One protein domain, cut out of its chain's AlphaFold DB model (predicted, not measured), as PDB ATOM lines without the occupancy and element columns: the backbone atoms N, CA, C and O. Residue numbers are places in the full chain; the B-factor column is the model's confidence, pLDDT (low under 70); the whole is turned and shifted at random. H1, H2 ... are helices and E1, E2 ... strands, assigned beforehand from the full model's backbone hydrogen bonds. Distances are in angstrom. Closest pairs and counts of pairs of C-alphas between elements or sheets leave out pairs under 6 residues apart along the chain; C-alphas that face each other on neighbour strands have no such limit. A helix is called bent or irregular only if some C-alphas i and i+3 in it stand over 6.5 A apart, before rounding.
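What this domain is: This is residues 112 to 210 of the 359 residues of the protein "Allophanate hydrolase" of Mycobacterium sp. THAF192 (UniProt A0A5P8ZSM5). A strongly twisted sheet of five strands is covered along E5 and E4 by the helix H3, while H1 lies over the sheet nearer E2, E1 and E3, set crosswise at the last residue of H3. The short helix H2 only grazes the sheet, and a tail of 13 residues, 198 to 210, with no named element, follows H3. The printed part has 99 residues, 46 of them in named elements, which come in the order E1 H1 E2 H2 E3 E4 E5 H3. The sheet is mixed, in the order E2 E1 E3 E5 E4, and the class is mixed, helices and strands. The whole is compact, with a radius of gyration of the C-alphas of 12.7 A and spans of 36 by 34 by 25 A.

Where its parts are: E1, residues 112 to 114, begins at C-alpha 112 (269.575, 246.432, 380.418) and is 6.5 A long. H1, residues 120 to 129, is 15.1 A long and only just irregular: C-alphas 125 and 128 are 6.9 A apart. E2 is residues 132 to 135, 10.2 A; H2, residues 142 to 145, 4.9 A; E3, residues 153 to 156, 10.1 A. E4, residues 165 to 169, is 13.5 A long, and E5, residues 178 to 182, 13.2 A. H3, residues 187 to 197, is 15.3 A long and ends at C-alpha 197 (269.606, 259.065, 380.874).

How they stand to each other: E1 is parallel to E2 at 31 degrees, with N 134 and O 112 2.8 A apart, and to E3 at 29 degrees, with N 155 and O 113 2.8 A apart. E3 and E5 are antiparallel at 157 degrees, with N 154 and O 181 2.8 A apart. E5 and E4 form a hairpin, antiparallel at 163 degrees, with N 169 and O 178 2.7 A apart. E1, H1 and E2 make a strand-helix-strand unit, two parallel neighbour strands with a helix between, and E2, H2 and E3 a split one, with E1 between the strands; both crossovers are right-handed. H3 is on the sheet at a height of 7.8 A, over E5 and only just over E4 with 3 C-alphas; the closest C-alphas of H3 and E5 are those of Ala 190 and Ala 182, 5.6 A apart. H1 is on the sheet at a height of 7.9 A. H1 and H3 touch, the closest C-alphas being those of Ala 125 and Leu 197, 7.1 A apart, and are only just about perpendicular at 72 degrees. Every O i to N i+4 pair is within hydrogen-bond range in H3, 4 of 6 in H1, and H2 is too short for one.

The domain as a whole: The C-alphas farthest apart, those of Arg 148 and Ala 173, are 37.0 A apart. The printed part has no cut and no long link. The mean pLDDT of the printed part is 74.7, and 41 residues are under 70, among them 115 to 130.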
ATOM      1  N   LEU A 112     270.631 245.734 381.148       86.38
ATOM      2  CA  LEU A 112     269.575 246.432 380.418       86.38
ATOM      3  C   LEU A 112     269.190 245.669 379.155       86.38
ATOM      4  O   LEU A 112     270.046 245.349 378.328       86.38
ATOM      5  N   GLY A 113     267.896 245.403 379.008       84.06
ATOM      6  CA  GLY A 113     267.311 244.880 377.782       84.06
ATOM      7  C   GLY A 113     267.082 245.992 376.761       84.06
ATOM      8  O   GLY A 113     266.643 247.083 377.122       84.06
ATOM      9  N   THR A 114     267.356 245.741 375.485       78.31
ATOM     10  CA  THR A 114     267.025 246.684 374.409       78.31
ATOM     11  C   THR A 114     266.697 245.973 373.096       78.31
ATOM     12  O   THR A 114     267.241 244.897 372.836       78.31
ATOM     13  N   ALA A 115     265.838 246.579 372.271       67.31
ATOM     14  CA  ALA A 115     265.550 246.135 370.906       67.31
ATOM     15  C   ALA A 115     266.122 247.116 369.873       67.31
ATOM     16  O   ALA A 115     266.285 248.313 370.125       67.31
ATOM     17  N   ALA A 116     266.422 246.627 368.670       53.69
ATOM     18  CA  ALA A 116     266.742 247.507 367.552       53.69
ATOM     19  C   ALA A 116     265.495 248.331 367.152       53.69
ATOM     20  O   ALA A 116     264.400 247.773 367.140       53.69
ATOM     21  N   PRO A 117     265.625 249.626 366.800       52.00
ATOM     22  CA  PRO A 117     266.849 250.382 366.587       52.00
ATOM     23  C   PRO A 117     267.065 251.378 367.734       52.00
ATOM     24  O   PRO A 117     266.982 252.590 367.527       52.00
ATOM     25  N   VAL A 118     267.340 250.917 368.959       58.72
ATOM     26  CA  VAL A 118     267.883 251.822 369.980       58.72
ATOM     27  C   VAL A 118     269.239 252.307 369.473       58.72
ATOM     28  O   VAL A 118     270.240 251.593 369.461       58.72
ATOM     29  N   THR A 119     269.196 253.503 368.889       59.19
ATOM     30  CA  THR A 119     270.270 254.118 368.118       59.19
ATOM     31  C   THR A 119     271.577 254.070 368.896       59.19
ATOM     32  O   THR A 119     271.609 254.215 370.118       59.19
ATOM     33  N   GLN A 120     272.681 253.929 368.167       59.06
ATOM     34  CA  GLN A 120     274.049 253.964 368.689       59.06
ATOM     35  C   GLN A 120     274.292 255.127 369.680       59.06
ATOM     36  O   GLN A 120     275.119 255.004 370.577       59.06
ATOM     37  N   ALA A 121     273.520 256.218 369.573       57.31
ATOM     38  CA  ALA A 121     273.494 257.356 370.491       57.31
ATOM     39  C   ALA A 121     272.979 257.044 371.917       57.31
ATOM     40  O   ALA A 121     273.547 257.550 372.883       57.31
ATOM     41  N   VAL A 122     271.944 256.212 372.083       63.09
ATOM     42  CA  VAL A 122     271.391 255.832 373.404       63.09
ATOM     43  C   VAL A 122     272.332 254.864 374.119       63.09
ATOM     44  O   VAL A 122     272.634 255.037 375.300       63.09
ATOM     45  N   VAL A 123     272.877 253.895 373.379       63.59
ATOM     46  CA  VAL A 123     273.906 252.974 373.883       63.59
ATOM     47  C   VAL A 123     275.172 253.745 374.283       63.59
ATOM     48  O   VAL A 123     275.737 253.482 375.343       63.59
ATOM     49  N   ALA A 124     275.584 254.745 373.493       61.22
ATOM     50  CA  ALA A 124     276.736 255.593 373.803       61.22
ATOM     51  C   ALA A 124     276.525 256.490 375.037       61.22
ATOM     52  O   ALA A 124     277.483 256.728 375.768       61.22
ATOM     53  N   ALA A 125     275.298 256.951 375.310       60.19
ATOM     54  CA  ALA A 125     274.990 257.745 376.503       60.19
ATOM     55  C   ALA A 125     275.095 256.934 377.810       60.19
ATOM     56  O   ALA A 125     275.462 257.489 378.843       60.19
ATOM     57  N   LEU A 126     274.819 255.625 377.763       60.75
ATOM     58  CA  LEU A 126     274.884 254.721 378.922       60.75
ATOM     59  C   LEU A 126     276.178 253.904 379.018       60.75
ATOM     60  O   LEU A 126     276.457 253.340 380.075       60.75
ATOM     61  N   GLY A 127     276.986 253.854 377.957       55.00
ATOM     62  CA  GLY A 127     278.301 253.203 377.961       55.00
ATOM     63  C   GLY A 127     279.211 253.645 379.124       55.00
ATOM     64  O   GLY A 127     279.784 252.781 379.787       55.00
ATOM     65  N   PRO A 128     279.301 254.951 379.452       52.84
ATOM     66  CA  PRO A 128     280.074 255.442 380.599       52.84
ATOM     67  C   PRO A 128     279.510 255.067 381.979       52.84
ATOM     68  O   PRO A 128     280.245 255.123 382.962       52.84
ATOM     69  N   ALA A 129     278.231 254.680 382.076       57.72
ATOM     70  CA  ALA A 129     277.575 254.318 383.338       57.72
ATOM     71  C   ALA A 129     277.786 252.843 383.737       57.72
ATOM     72  O   ALA A 129     277.271 252.402 384.759       57.72
ATOM     73  N   GLY A 130     278.529 252.067 382.937       64.44
ATOM     74  CA  GLY A 130     278.883 250.682 383.255       64.44
ATOM     75  C   GLY A 130     277.762 249.657 383.048       64.44
ATOM     76  O   GLY A 130     277.947 248.501 383.420       64.44
ATOM     77  N   ALA A 131     276.628 250.038 382.450       78.69
ATOM     78  CA  ALA A 131     275.511 249.132 382.182       78.69
ATOM     79  C   ALA A 131     275.884 248.005 381.199       78.69
ATOM     80  O   ALA A 131     276.628 248.206 380.234       78.69
ATOM     81  N   ARG A 132     275.333 246.806 381.423       81.44
ATOM     82  CA  ARG A 132     275.503 245.640 380.544       81.44
ATOM     83  C   ARG A 132     274.275 245.469 379.666       81.44
ATOM     84  O   ARG A 132     273.206 245.134 380.163       81.44
ATOM     85  N   TRP A 133     274.442 245.649 378.364       79.75
ATOM     86  CA  TRP A 133     273.353 245.524 377.400       79.75
ATOM     87  C   TRP A 133     273.125 244.079 376.966       79.75
ATOM     88  O   TRP A 133     274.073 243.354 376.664       79.75
ATOM     89  N   VAL A 134     271.856 243.689 376.895       78.38
ATOM     90  CA  VAL A 134     271.396 242.406 376.366       78.38
ATOM     91  C   VAL A 134     270.330 242.693 375.311       78.38
ATOM     92  O   VAL A 134     269.382 243.434 375.561       78.38
ATOM     93  N   ALA A 135     270.494 242.123 374.118       76.12
ATOM     94  CA  ALA A 135     269.462 242.184 373.090       76.12
ATOM     95  C   ALA A 135     268.268 241.327 373.532       76.12
ATOM     96  O   ALA A 135     268.440 240.144 373.829       76.12
ATOM     97  N   VAL A 136     267.082 241.926 373.590       75.12
ATOM     98  CA  VAL A 136     265.833 241.255 373.976       75.12
ATOM     99  C   VAL A 136     264.703 241.713 373.059       75.12
ATOM    100  O   VAL A 136     264.774 242.794 372.473       75.12
ATOM    101  N   ASP A 137     263.657 240.904 372.951       70.75
ATOM    102  CA  ASP A 137     262.412 241.322 372.310       70.75
ATOM    103  C   ASP A 137     261.631 242.236 373.268       70.75
ATOM    104  O   ASP A 137     260.995 241.767 374.209       70.75
ATOM    105  N   THR A 138     261.732 243.554 373.077       64.88
ATOM    106  CA  THR A 138     261.066 244.536 373.949       64.88
ATOM    107  C   THR A 138     259.594 244.752 373.606       64.88
ATOM    108  O   THR A 138     258.955 245.580 374.250       64.88
ATOM    109  N   GLU A 139     259.049 244.064 372.598       62.06
ATOM    110  CA  GLU A 139     257.621 244.143 372.261       62.06
ATOM    111  C   GLU A 139     256.755 243.278 373.197       62.06
ATOM    112  O   GLU A 139     255.528 243.361 373.159       62.06
ATOM    113  N   SER A 140     257.384 242.482 374.073       64.25
ATOM    114  CA  SER A 140     256.714 241.643 375.064       64.25
ATOM    115  C   SER A 140     257.158 241.950 376.497       64.25
ATOM    116  O   SER A 140     258.346 241.913 376.822       64.25
ATOM    117  N   ASP A 141     256.184 242.121 377.394       62.81
ATOM    118  CA  ASP A 141     256.411 242.215 378.845       62.81
ATOM    119  C   ASP A 141     257.001 240.934 379.456       62.81
ATOM    120  O   ASP A 141     257.563 240.968 380.552       62.81
ATOM    121  N   ALA A 142     256.953 239.810 378.731       64.38
ATOM    122  CA  ALA A 142     257.491 238.530 379.184       64.38
ATOM    123  C   ALA A 142     258.987 238.604 379.550       64.38
ATOM    124  O   ALA A 142     259.454 237.831 380.388       64.38
ATOM    125  N   VAL A 143     259.736 239.546 378.964       66.00
ATOM    126  CA  VAL A 143     261.149 239.791 379.301       66.00
ATOM    127  C   VAL A 143     261.317 240.311 380.730       66.00
ATOM    128  O   VAL A 143     262.295 239.970 381.395       66.00
ATOM    129  N   LEU A 144     260.378 241.130 381.210       72.88
ATOM    130  CA  LEU A 144     260.386 241.644 382.577       72.88
ATOM    131  C   LEU A 144     259.866 240.584 383.564       72.88
ATOM    132  O   LEU A 144     260.372 240.490 384.682       72.88
ATOM    133  N   ASP A 145     258.927 239.734 383.152       68.19
ATOM    134  CA  ASP A 145     258.396 238.663 384.007       68.19
ATOM    135  C   ASP A 145     259.364 237.480 384.185       68.19
ATOM    136  O   ASP A 145     259.372 236.818 385.234       68.19
ATOM    137  N   ASP A 146     260.237 237.221 383.206       63.97
ATOM    138  CA  ASP A 146     261.225 236.150 383.299       63.97
ATOM    139  C   ASP A 146     262.408 236.520 384.212       63.97
ATOM    140  O   ASP A 146     263.444 237.049 383.800       63.97
ATOM    141  N   ARG A 147     262.308 236.130 385.490       56.91
ATOM    142  CA  ARG A 147     263.411 236.259 386.460       56.91
ATOM    143  C   ARG A 147     264.678 235.491 386.060       56.91
ATOM    144  O   ARG A 147     265.744 235.788 386.601       56.91
ATOM    145  N   ARG A 148     264.585 234.507 385.158       49.97
ATOM    146  CA  ARG A 148     265.738 233.762 384.621       49.97
ATOM    147  C   ARG A 148     266.358 234.479 383.411       49.97
ATOM    148  O   ARG A 148     267.559 234.327 383.194       49.97
ATOM    149  N   GLY A 149     265.580 235.304 382.705       56.12
ATOM    150  CA  GLY A 149     265.958 236.110 381.535       56.12
ATOM    151  C   GLY A 149     266.883 237.298 381.835       56.12
ATOM    152  O   GLY A 149     267.636 237.735 380.967       56.12
ATOM    153  N   GLY A 150     266.950 237.750 383.092       72.31
ATOM    154  CA  GLY A 150     268.122 238.452 383.628       72.31
ATOM    155  C   GLY A 150     268.358 239.882 383.126       72.31
ATOM    156  O   GLY A 150     269.498 240.225 382.809       72.31
ATOM    157  N   VAL A 151     267.328 240.729 383.096       85.44
ATOM    158  CA  VAL A 151     267.487 242.189 382.962       85.44
ATOM    159  C   VAL A 151     266.844 242.913 384.147       85.44
ATOM    160  O   VAL A 151     265.869 242.439 384.724       85.44
ATOM    161  N   ASP A 152     267.421 244.046 384.533       88.50
ATOM    162  CA  ASP A 152     266.917 244.934 385.583       88.50
ATOM    163  C   ASP A 152     265.850 245.899 385.053       88.50
ATOM    164  O   ASP A 152     264.946 246.277 385.791       88.50
ATOM    165  N   ALA A 153     265.954 246.279 383.778       89.31
ATOM    166  CA  ALA A 153     264.977 247.087 383.058       89.31
ATOM    167  C   ALA A 153     265.150 246.905 381.543       89.31
ATOM    168  O   ALA A 153     266.210 246.471 381.076       89.31
ATOM    169  N   THR A 154     264.138 247.291 380.770       87.25
ATOM    170  CA  THR A 154     264.234 247.467 379.318       87.25
ATOM    171  C   THR A 154     264.282 248.950 378.961       87.25
ATOM    172  O   THR A 154     263.690 249.790 379.639       87.25
ATOM    173  N   VAL A 155     265.017 249.282 377.899       84.88
ATOM    174  CA  VAL A 155     265.104 250.636 377.342       84.88
ATOM    175  C   VAL A 155     264.741 250.584 375.861       84.88
ATOM    176  O   VAL A 155     265.418 249.905 375.082       84.88
ATOM    177  N   ALA A 156     263.685 251.304 375.475       80.00
ATOM    178  CA  ALA A 156     263.137 251.313 374.116       80.00
ATOM    179  C   ALA A 156     262.686 252.717 373.676       80.00
ATOM    180  O   ALA A 156     262.453 253.594 374.503       80.00
ATOM    181  N   ALA A 157     262.556 252.934 372.364       74.38
ATOM    182  CA  ALA A 157     262.165 254.219 371.766       74.38
ATOM    183  C   ALA A 157     260.647 254.363 371.502       74.38
ATOM    184  O   ALA A 157     260.228 255.311 370.842       74.38
ATOM    185  N   PHE A 158     259.824 253.427 371.992       64.00
ATOM    186  CA  PHE A 158     258.368 253.425 371.816       64.00
ATOM    187  C   PHE A 158     257.648 253.089 373.130       64.00
ATOM    188  O   PHE A 158     258.248 252.570 374.074       64.00
ATOM    189  N   THR A 159     256.361 253.424 373.200       55.09
ATOM    190  CA  THR A 159     255.501 253.295 374.383       55.09
ATOM    191  C   THR A 159     254.497 252.160 374.174       55.09
ATOM    192  O   THR A 159     253.344 252.401 373.815       55.09
ATOM    193  N   THR A 160     254.926 250.911 374.327       52.19
ATOM    194  CA  THR A 160     253.973 249.807 374.503       52.19
ATOM    195  C   THR A 160     253.455 249.801 375.941       52.19
ATOM    196  O   THR A 160     254.088 250.348 376.847       52.19
ATOM    197  N   ALA A 161     252.265 249.231 376.143       56.12
ATOM    198  CA  ALA A 161     251.751 248.968 377.482       56.12
ATOM    199  C   ALA A 161     252.732 248.052 378.219       56.12
ATOM    200  O   ALA A 161     253.189 247.077 377.629       56.12
ATOM    201  N   VAL A 162     253.040 248.385 379.475       64.06
ATOM    202  CA  VAL A 162     253.895 247.565 380.334       64.06
ATOM    203  C   VAL A 162     253.093 247.045 381.520       64.06
ATOM    204  O   VAL A 162     252.371 247.799 382.170       64.06
ATOM    205  N   SER A 163     253.234 245.760 381.831       67.31
ATOM    206  CA  SER A 163     252.596 245.107 382.982       67.31
ATOM    207  C   SER A 163     253.188 245.542 384.337       67.31
ATOM    208  O   SER A 163     252.709 245.114 385.390       67.31
ATOM    209  N   GLY A 164     254.248 246.354 384.327       82.50
ATOM    210  CA  GLY A 164     254.976 246.812 385.507       82.50
ATOM    211  C   GLY A 164     254.917 248.324 385.701       82.50
ATOM    212  O   GLY A 164     253.843 248.918 385.764       82.50
ATOM    213  N   CYS A 165     256.094 248.931 385.820       85.31
ATOM    214  CA  CYS A 165     256.260 250.376 385.907       85.31
ATOM    215  C   CYS A 165     257.111 250.887 384.746       85.31
ATOM    216  O   CYS A 165     257.916 250.148 384.168       85.31
ATOM    217  N   ALA A 166     256.954 252.165 384.416       85.75
ATOM    218  CA  ALA A 166     257.766 252.803 383.390       85.75
ATOM    219  C   ALA A 166     258.094 254.256 383.716       85.75
ATOM    220  O   ALA A 166     257.330 254.972 384.360       85.75
ATOM    221  N   VAL A 167     259.230 254.707 383.198       85.44
ATOM    222  CA  VAL A 167     259.620 256.110 383.151       85.44
ATOM    223  C   VAL A 167     259.856 256.491 381.696       85.44
ATOM    224  O   VAL A 167     260.742 255.949 381.036       85.44
ATOM    225  N   LEU A 168     259.053 257.420 381.193       86.88
ATOM    226  CA  LEU A 168     259.145 257.966 379.849       86.88
ATOM    227  C   LEU A 168     259.932 259.270 379.918       86.88
ATOM    228  O   LEU A 168     259.621 260.179 380.688       86.88
ATOM    229  N   LEU A 169     260.951 259.365 379.089       83.69
ATOM    230  CA  LEU A 169     261.753 260.552 378.880       83.69
ATOM    231  C   LEU A 169     261.338 261.165 377.549       83.69
ATOM    232  O   LEU A 169     261.436 260.515 376.506       83.69
ATOM    233  N   ALA A 170     260.899 262.419 377.588       80.31
ATOM    234  CA  ALA A 170     260.627 263.186 376.382       80.31
ATOM    235  C   ALA A 170     261.899 263.376 375.540       80.31
ATOM    236  O   ALA A 170     263.027 263.319 376.036       80.31
ATOM    237  N   ALA A 171     261.713 263.640 374.246       76.75
ATOM    238  CA  ALA A 171     262.816 263.986 373.358       76.75
ATOM    239  C   ALA A 171     263.442 265.334 373.767       76.75
ATOM    240  O   ALA A 171     262.732 266.323 373.950       76.75
ATOM    241  N   VAL A 172     264.775 265.399 373.868       70.81
ATOM    242  CA  VAL A 172     265.505 266.620 374.264       70.81
ATOM    243  C   VAL A 172     266.732 266.814 373.381       70.81
ATOM    244  O   VAL A 172     267.576 265.927 373.300       70.81
ATOM    245  N   ALA A 173     266.857 267.991 372.753       63.31
ATOM    246  CA  ALA A 173     268.072 268.456 372.066       63.31
ATOM    247  C   ALA A 173     268.775 267.385 371.195       63.31
ATOM    248  O   ALA A 173     269.965 267.121 371.349       63.31
ATOM    249  N   GLY A 174     268.028 266.737 370.292       63.62
ATOM    250  CA  GLY A 174     268.559 265.705 369.388       63.62
ATOM    251  C   GLY A 174     268.606 264.283 369.964       63.62
ATOM    252  O   GLY A 174     269.019 263.365 369.257       63.62
ATOM    253  N   ARG A 175     268.158 264.070 371.209       72.31
ATOM    254  CA  ARG A 175     267.915 262.737 371.785       72.31
ATOM    255  C   ARG A 175     266.473 262.289 371.506       72.31
ATOM    256  O   ARG A 175     265.564 263.105 371.683       72.31
ATOM    257  N   PRO A 176     266.247 261.028 371.091       74.62
ATOM    258  CA  PRO A 176     264.896 260.499 370.931       74.62
ATOM    259  C   PRO A 176     264.201 260.372 372.290       74.62
ATOM    260  O   PRO A 176     264.864 260.303 373.326       74.62
ATOM    261  N   ALA A 177     262.869 260.313 372.273       79.94
ATOM    262  CA  ALA A 177     262.116 259.897 373.448       79.94
ATOM    263  C   ALA A 177     262.467 258.442 373.802       79.94
ATOM    264  O   ALA A 177     262.710 257.622 372.911       79.94
ATOM    265  N   LEU A 178     262.520 258.137 375.097       82.69
ATOM    266  CA  LEU A 178     262.893 256.820 375.612       82.69
ATOM    267  C   LEU A 178     261.926 256.378 376.698       82.69
ATOM    268  O   LEU A 178     261.542 257.172 377.545       82.69
ATOM    269  N   THR A 179     261.619 255.090 376.724       85.88
ATOM    270  CA  THR A 179     260.911 254.433 377.819       85.88
ATOM    271  C   THR A 179     261.898 253.540 378.555       85.88
ATOM    272  O   THR A 179     262.546 252.698 377.932       85.88
ATOM    273  N   VAL A 180     262.001 253.715 379.870       88.81
ATOM    274  CA  VAL A 180     262.660 252.781 380.787       88.81
ATOM    275  C   VAL A 180     261.570 252.015 381.518       88.81
ATOM    276  O   VAL A 180     260.864 252.604 382.333       88.81
ATOM    277  N   ALA A 181     261.419 250.726 381.236       89.06
ATOM    278  CA  ALA A 181     260.414 249.889 381.879       89.06
ATOM    279  C   ALA A 181     261.067 248.870 382.811       89.06
ATOM    280  O   ALA A 181     262.070 248.244 382.465       89.06
ATOM    281  N   ALA A 182     260.492 248.703 383.996       90.19
ATOM    282  CA  ALA A 182     260.920 247.709 384.967       90.19
ATOM    283  C   ALA A 182     259.714 246.917 385.477       90.19
ATOM    284  O   ALA A 182     258.552 247.213 385.182       90.19
ATOM    285  N   ARG A 183     260.000 245.870 386.246       90.12
ATOM    286  CA  ARG A 183     258.968 245.005 386.823       90.12
ATOM    287  C   ARG A 183     258.072 245.797 387.774       90.12
ATOM    288  O   ARG A 183     258.463 246.844 388.292       90.12
ATOM    289  N   ALA A 184     256.879 245.271 388.044       90.44
ATOM    290  CA  ALA A 184     256.030 245.820 389.094       90.44
ATOM    291  C   ALA A 184     256.814 245.920 390.419       90.44
ATOM    292  O   ALA A 184     257.521 244.986 390.805       90.44
ATOM    293  N   PHE A 185     256.665 247.057 391.096       92.88
ATOM    294  CA  PHE A 185     257.366 247.476 392.313       92.88
ATOM    295  C   PHE A 185     258.869 247.743 392.161       92.88
ATOM    296  O   PHE A 185     259.548 247.999 393.153       92.88
ATOM    297  N   GLU A 186     259.410 247.731 390.942       93.44
ATOM    298  CA  GLU A 186     260.806 248.097 390.663       93.44
ATOM    299  C   GLU A 186     260.953 249.526 390.153       93.44
ATOM    300  O   GLU A 186     261.913 249.883 389.474       93.44
ATOM    301  N   ASP A 187     260.016 250.373 390.554       94.00
ATOM    302  CA  ASP A 187     259.936 251.780 390.197       94.00
ATOM    303  C   ASP A 187     261.222 252.538 390.551       94.00
ATOM    304  O   ASP A 187     261.653 253.419 389.813       94.00
ATOM    305  N   ALA A 188     261.893 252.162 391.645       94.69
ATOM    306  CA  ALA A 188     263.175 252.752 392.024       94.69
ATOM    307  C   ALA A 188     264.277 252.439 390.999       94.69
ATOM    308  O   ALA A 188     265.118 253.293 390.725       94.69
ATOM    309  N   ILE A 189     264.246 251.240 390.409       93.38
ATOM    310  CA  ILE A 189     265.187 250.793 389.375       93.38
ATOM    311  C   ILE A 189     264.964 251.599 388.097       93.38
ATOM    312  O   ILE A 189     265.914 252.156 387.547       93.38
ATOM    313  N   ALA A 190     263.705 251.712 387.663       92.50
ATOM    314  CA  ALA A 190     263.341 252.498 386.488       92.50
ATOM    315  C   ALA A 190     263.721 253.979 386.663       92.50
ATOM    316  O   ALA A 190     264.331 254.563 385.768       92.50
ATOM    317  N   CYS A 191     263.442 254.565 387.833       92.50
ATOM    318  CA  CYS A 191     263.828 255.936 388.170       92.50
ATOM    319  C   CYS A 191     265.348 256.146 388.152       92.50
ATOM    320  O   CYS A 191     265.805 257.131 387.573       92.50
ATOM    321  N   ASP A 192     266.134 255.245 388.746       91.19
ATOM    322  CA  ASP A 192     267.599 255.367 388.772       91.19
ATOM    323  C   ASP A 192     268.192 255.308 387.359       91.19
ATOM    324  O   ASP A 192     269.023 256.141 386.995       91.19
ATOM    325  N   ILE A 193     267.735 254.364 386.533       89.19
ATOM    326  CA  ILE A 193     268.203 254.218 385.147       89.19
ATOM    327  C   ILE A 193     267.779 255.427 384.304       89.19
ATOM    328  O   ILE A 193     268.589 255.977 383.554       89.19
ATOM    329  N   ALA A 194     266.535 255.889 384.451       88.75
ATOM    330  CA  ALA A 194     266.044 257.074 383.756       88.75
ATOM    331  C   ALA A 194     266.783 258.352 384.187       88.75
ATOM    332  O   ALA A 194     267.051 259.209 383.347       88.75
ATOM    333  N   ALA A 195     267.173 258.471 385.459       87.12
ATOM    334  CA  ALA A 195     267.950 259.604 385.957       87.12
ATOM    335  C   ALA A 195     269.356 259.672 385.339       87.12
ATOM    336  O   ALA A 195     269.846 260.767 385.082       87.12
ATOM    337  N   VAL A 196     269.988 258.528 385.044       83.44
ATOM    338  CA  VAL A 196     271.268 258.489 384.306       83.44
ATOM    339  C   VAL A 196     271.092 258.961 382.855       83.44
ATOM    340  O   VAL A 196     271.985 259.586 382.285       83.44
ATOM    341  N   LEU A 197     269.937 258.674 382.249       79.62
ATOM    342  CA  LEU A 197     269.606 259.065 380.874       79.62
ATOM    343  C   LEU A 197     269.164 260.532 380.744       79.62
ATOM    344  O   LEU A 197     269.339 261.142 379.679       79.62
ATOM    345  N   ALA A 198     268.585 261.094 381.803       77.75
ATOM    346  CA  ALA A 198     268.045 262.442 381.822       77.75
ATOM    347  C   ALA A 198     269.160 263.514 381.843       77.75
ATOM    348  O   ALA A 198     270.198 263.338 382.477       77.75
ATOM    349  N   PRO A 199     268.967 264.660 381.166       63.09
ATOM    350  CA  PRO A 199     269.965 265.733 381.114       63.09
ATOM    351  C   PRO A 199     270.047 266.591 382.394       63.09
ATOM    352  O   PRO A 199     270.983 267.380 382.533       63.09
ATOM    353  N   HIS A 200     269.071 266.495 383.303       61.16
ATOM    354  CA  HIS A 200     268.832 267.416 384.431       61.16
ATOM    355  C   HIS A 200     268.543 266.627 385.733       61.16
ATOM    356  O   HIS A 200     268.378 265.411 385.659       61.16
ATOM    357  N   PRO A 201     268.575 267.267 386.921       58.91
ATOM    358  CA  PRO A 201     269.282 266.779 388.105       58.91
ATOM    359  C   PRO A 201     268.792 265.446 388.674       58.91
ATOM    360  O   PRO A 201     267.647 265.029 388.512       58.91
ATOM    361  N   VAL A 202     269.712 264.829 389.415       61.88
ATOM    362  CA  VAL A 202     269.561 263.562 390.132       61.88
ATOM    363  C   VAL A 202     268.377 263.629 391.095       61.88
ATOM    364  O   VAL A 202     268.258 264.550 391.902       61.88
ATOM    365  N   VAL A 203     267.516 262.615 391.043       66.25
ATOM    366  CA  VAL A 203     266.503 262.386 392.074       66.25
ATOM    367  C   VAL A 203     267.223 261.986 393.368       66.25
ATOM    368  O   VAL A 203     267.683 260.855 393.495       66.25
ATOM    369  N   GLU A 204     267.350 262.915 394.323       68.69
ATOM    370  CA  GLU A 204     268.027 262.648 395.608       68.69
ATOM    371  C   GLU A 204     267.320 261.544 396.410       68.69
ATOM    372  O   GLU A 204     267.958 260.648 396.962       68.69
ATOM    373  N   VAL A 205     265.986 261.596 396.445       83.56
ATOM    374  CA  VAL A 205     265.124 260.643 397.150       83.56
ATOM    375  C   VAL A 205     264.047 260.182 396.185       83.56
ATOM    376  O   VAL A 205     263.185 260.968 395.799       83.56
ATOM    377  N   VAL A 206     264.098 258.916 395.780       92.06
ATOM    378  CA  VAL A 206     263.097 258.335 394.877       92.06
ATOM    379  C   VAL A 206     261.790 258.063 395.619       92.06
ATOM    380  O   VAL A 206     261.797 257.611 396.767       92.06
ATOM    381  N   TRP A 207     260.668 258.307 394.949       94.00
ATOM    382  CA  TRP A 207     259.324 258.194 395.513       94.00
ATOM    383  C   TRP A 207     258.998 256.829 396.148       94.00
ATOM    384  O   TRP A 207     258.280 256.834 397.150       94.00
ATOM    385  N   PRO A 208     259.538 255.672 395.692       94.56
ATOM    386  CA  PRO A 208     259.251 254.390 396.333       94.56
ATOM    387  C   PRO A 208     259.645 254.357 397.806       94.56
ATOM    388  O   PRO A 208     258.999 253.669 398.582       94.56
ATOM    389  N   LEU A 209     260.640 255.141 398.238       93.94
ATOM    390  CA  LEU A 209     261.055 255.204 399.646       93.94
ATOM    391  C   LEU A 209     259.982 255.794 400.574       93.94
ATOM    392  O   LEU A 209     260.080 255.629 401.786       93.94
ATOM    393  N   ALA A 210     258.991 256.505 400.029       92.81
ATOM    394  CA  ALA A 210     257.883 257.057 400.803       92.81
ATOM    395  C   ALA A 210     256.779 256.031 401.101       92.81
ATOM    396  O   ALA A 210     256.048 256.220 402.071       92.81
TER     397      ALA A 210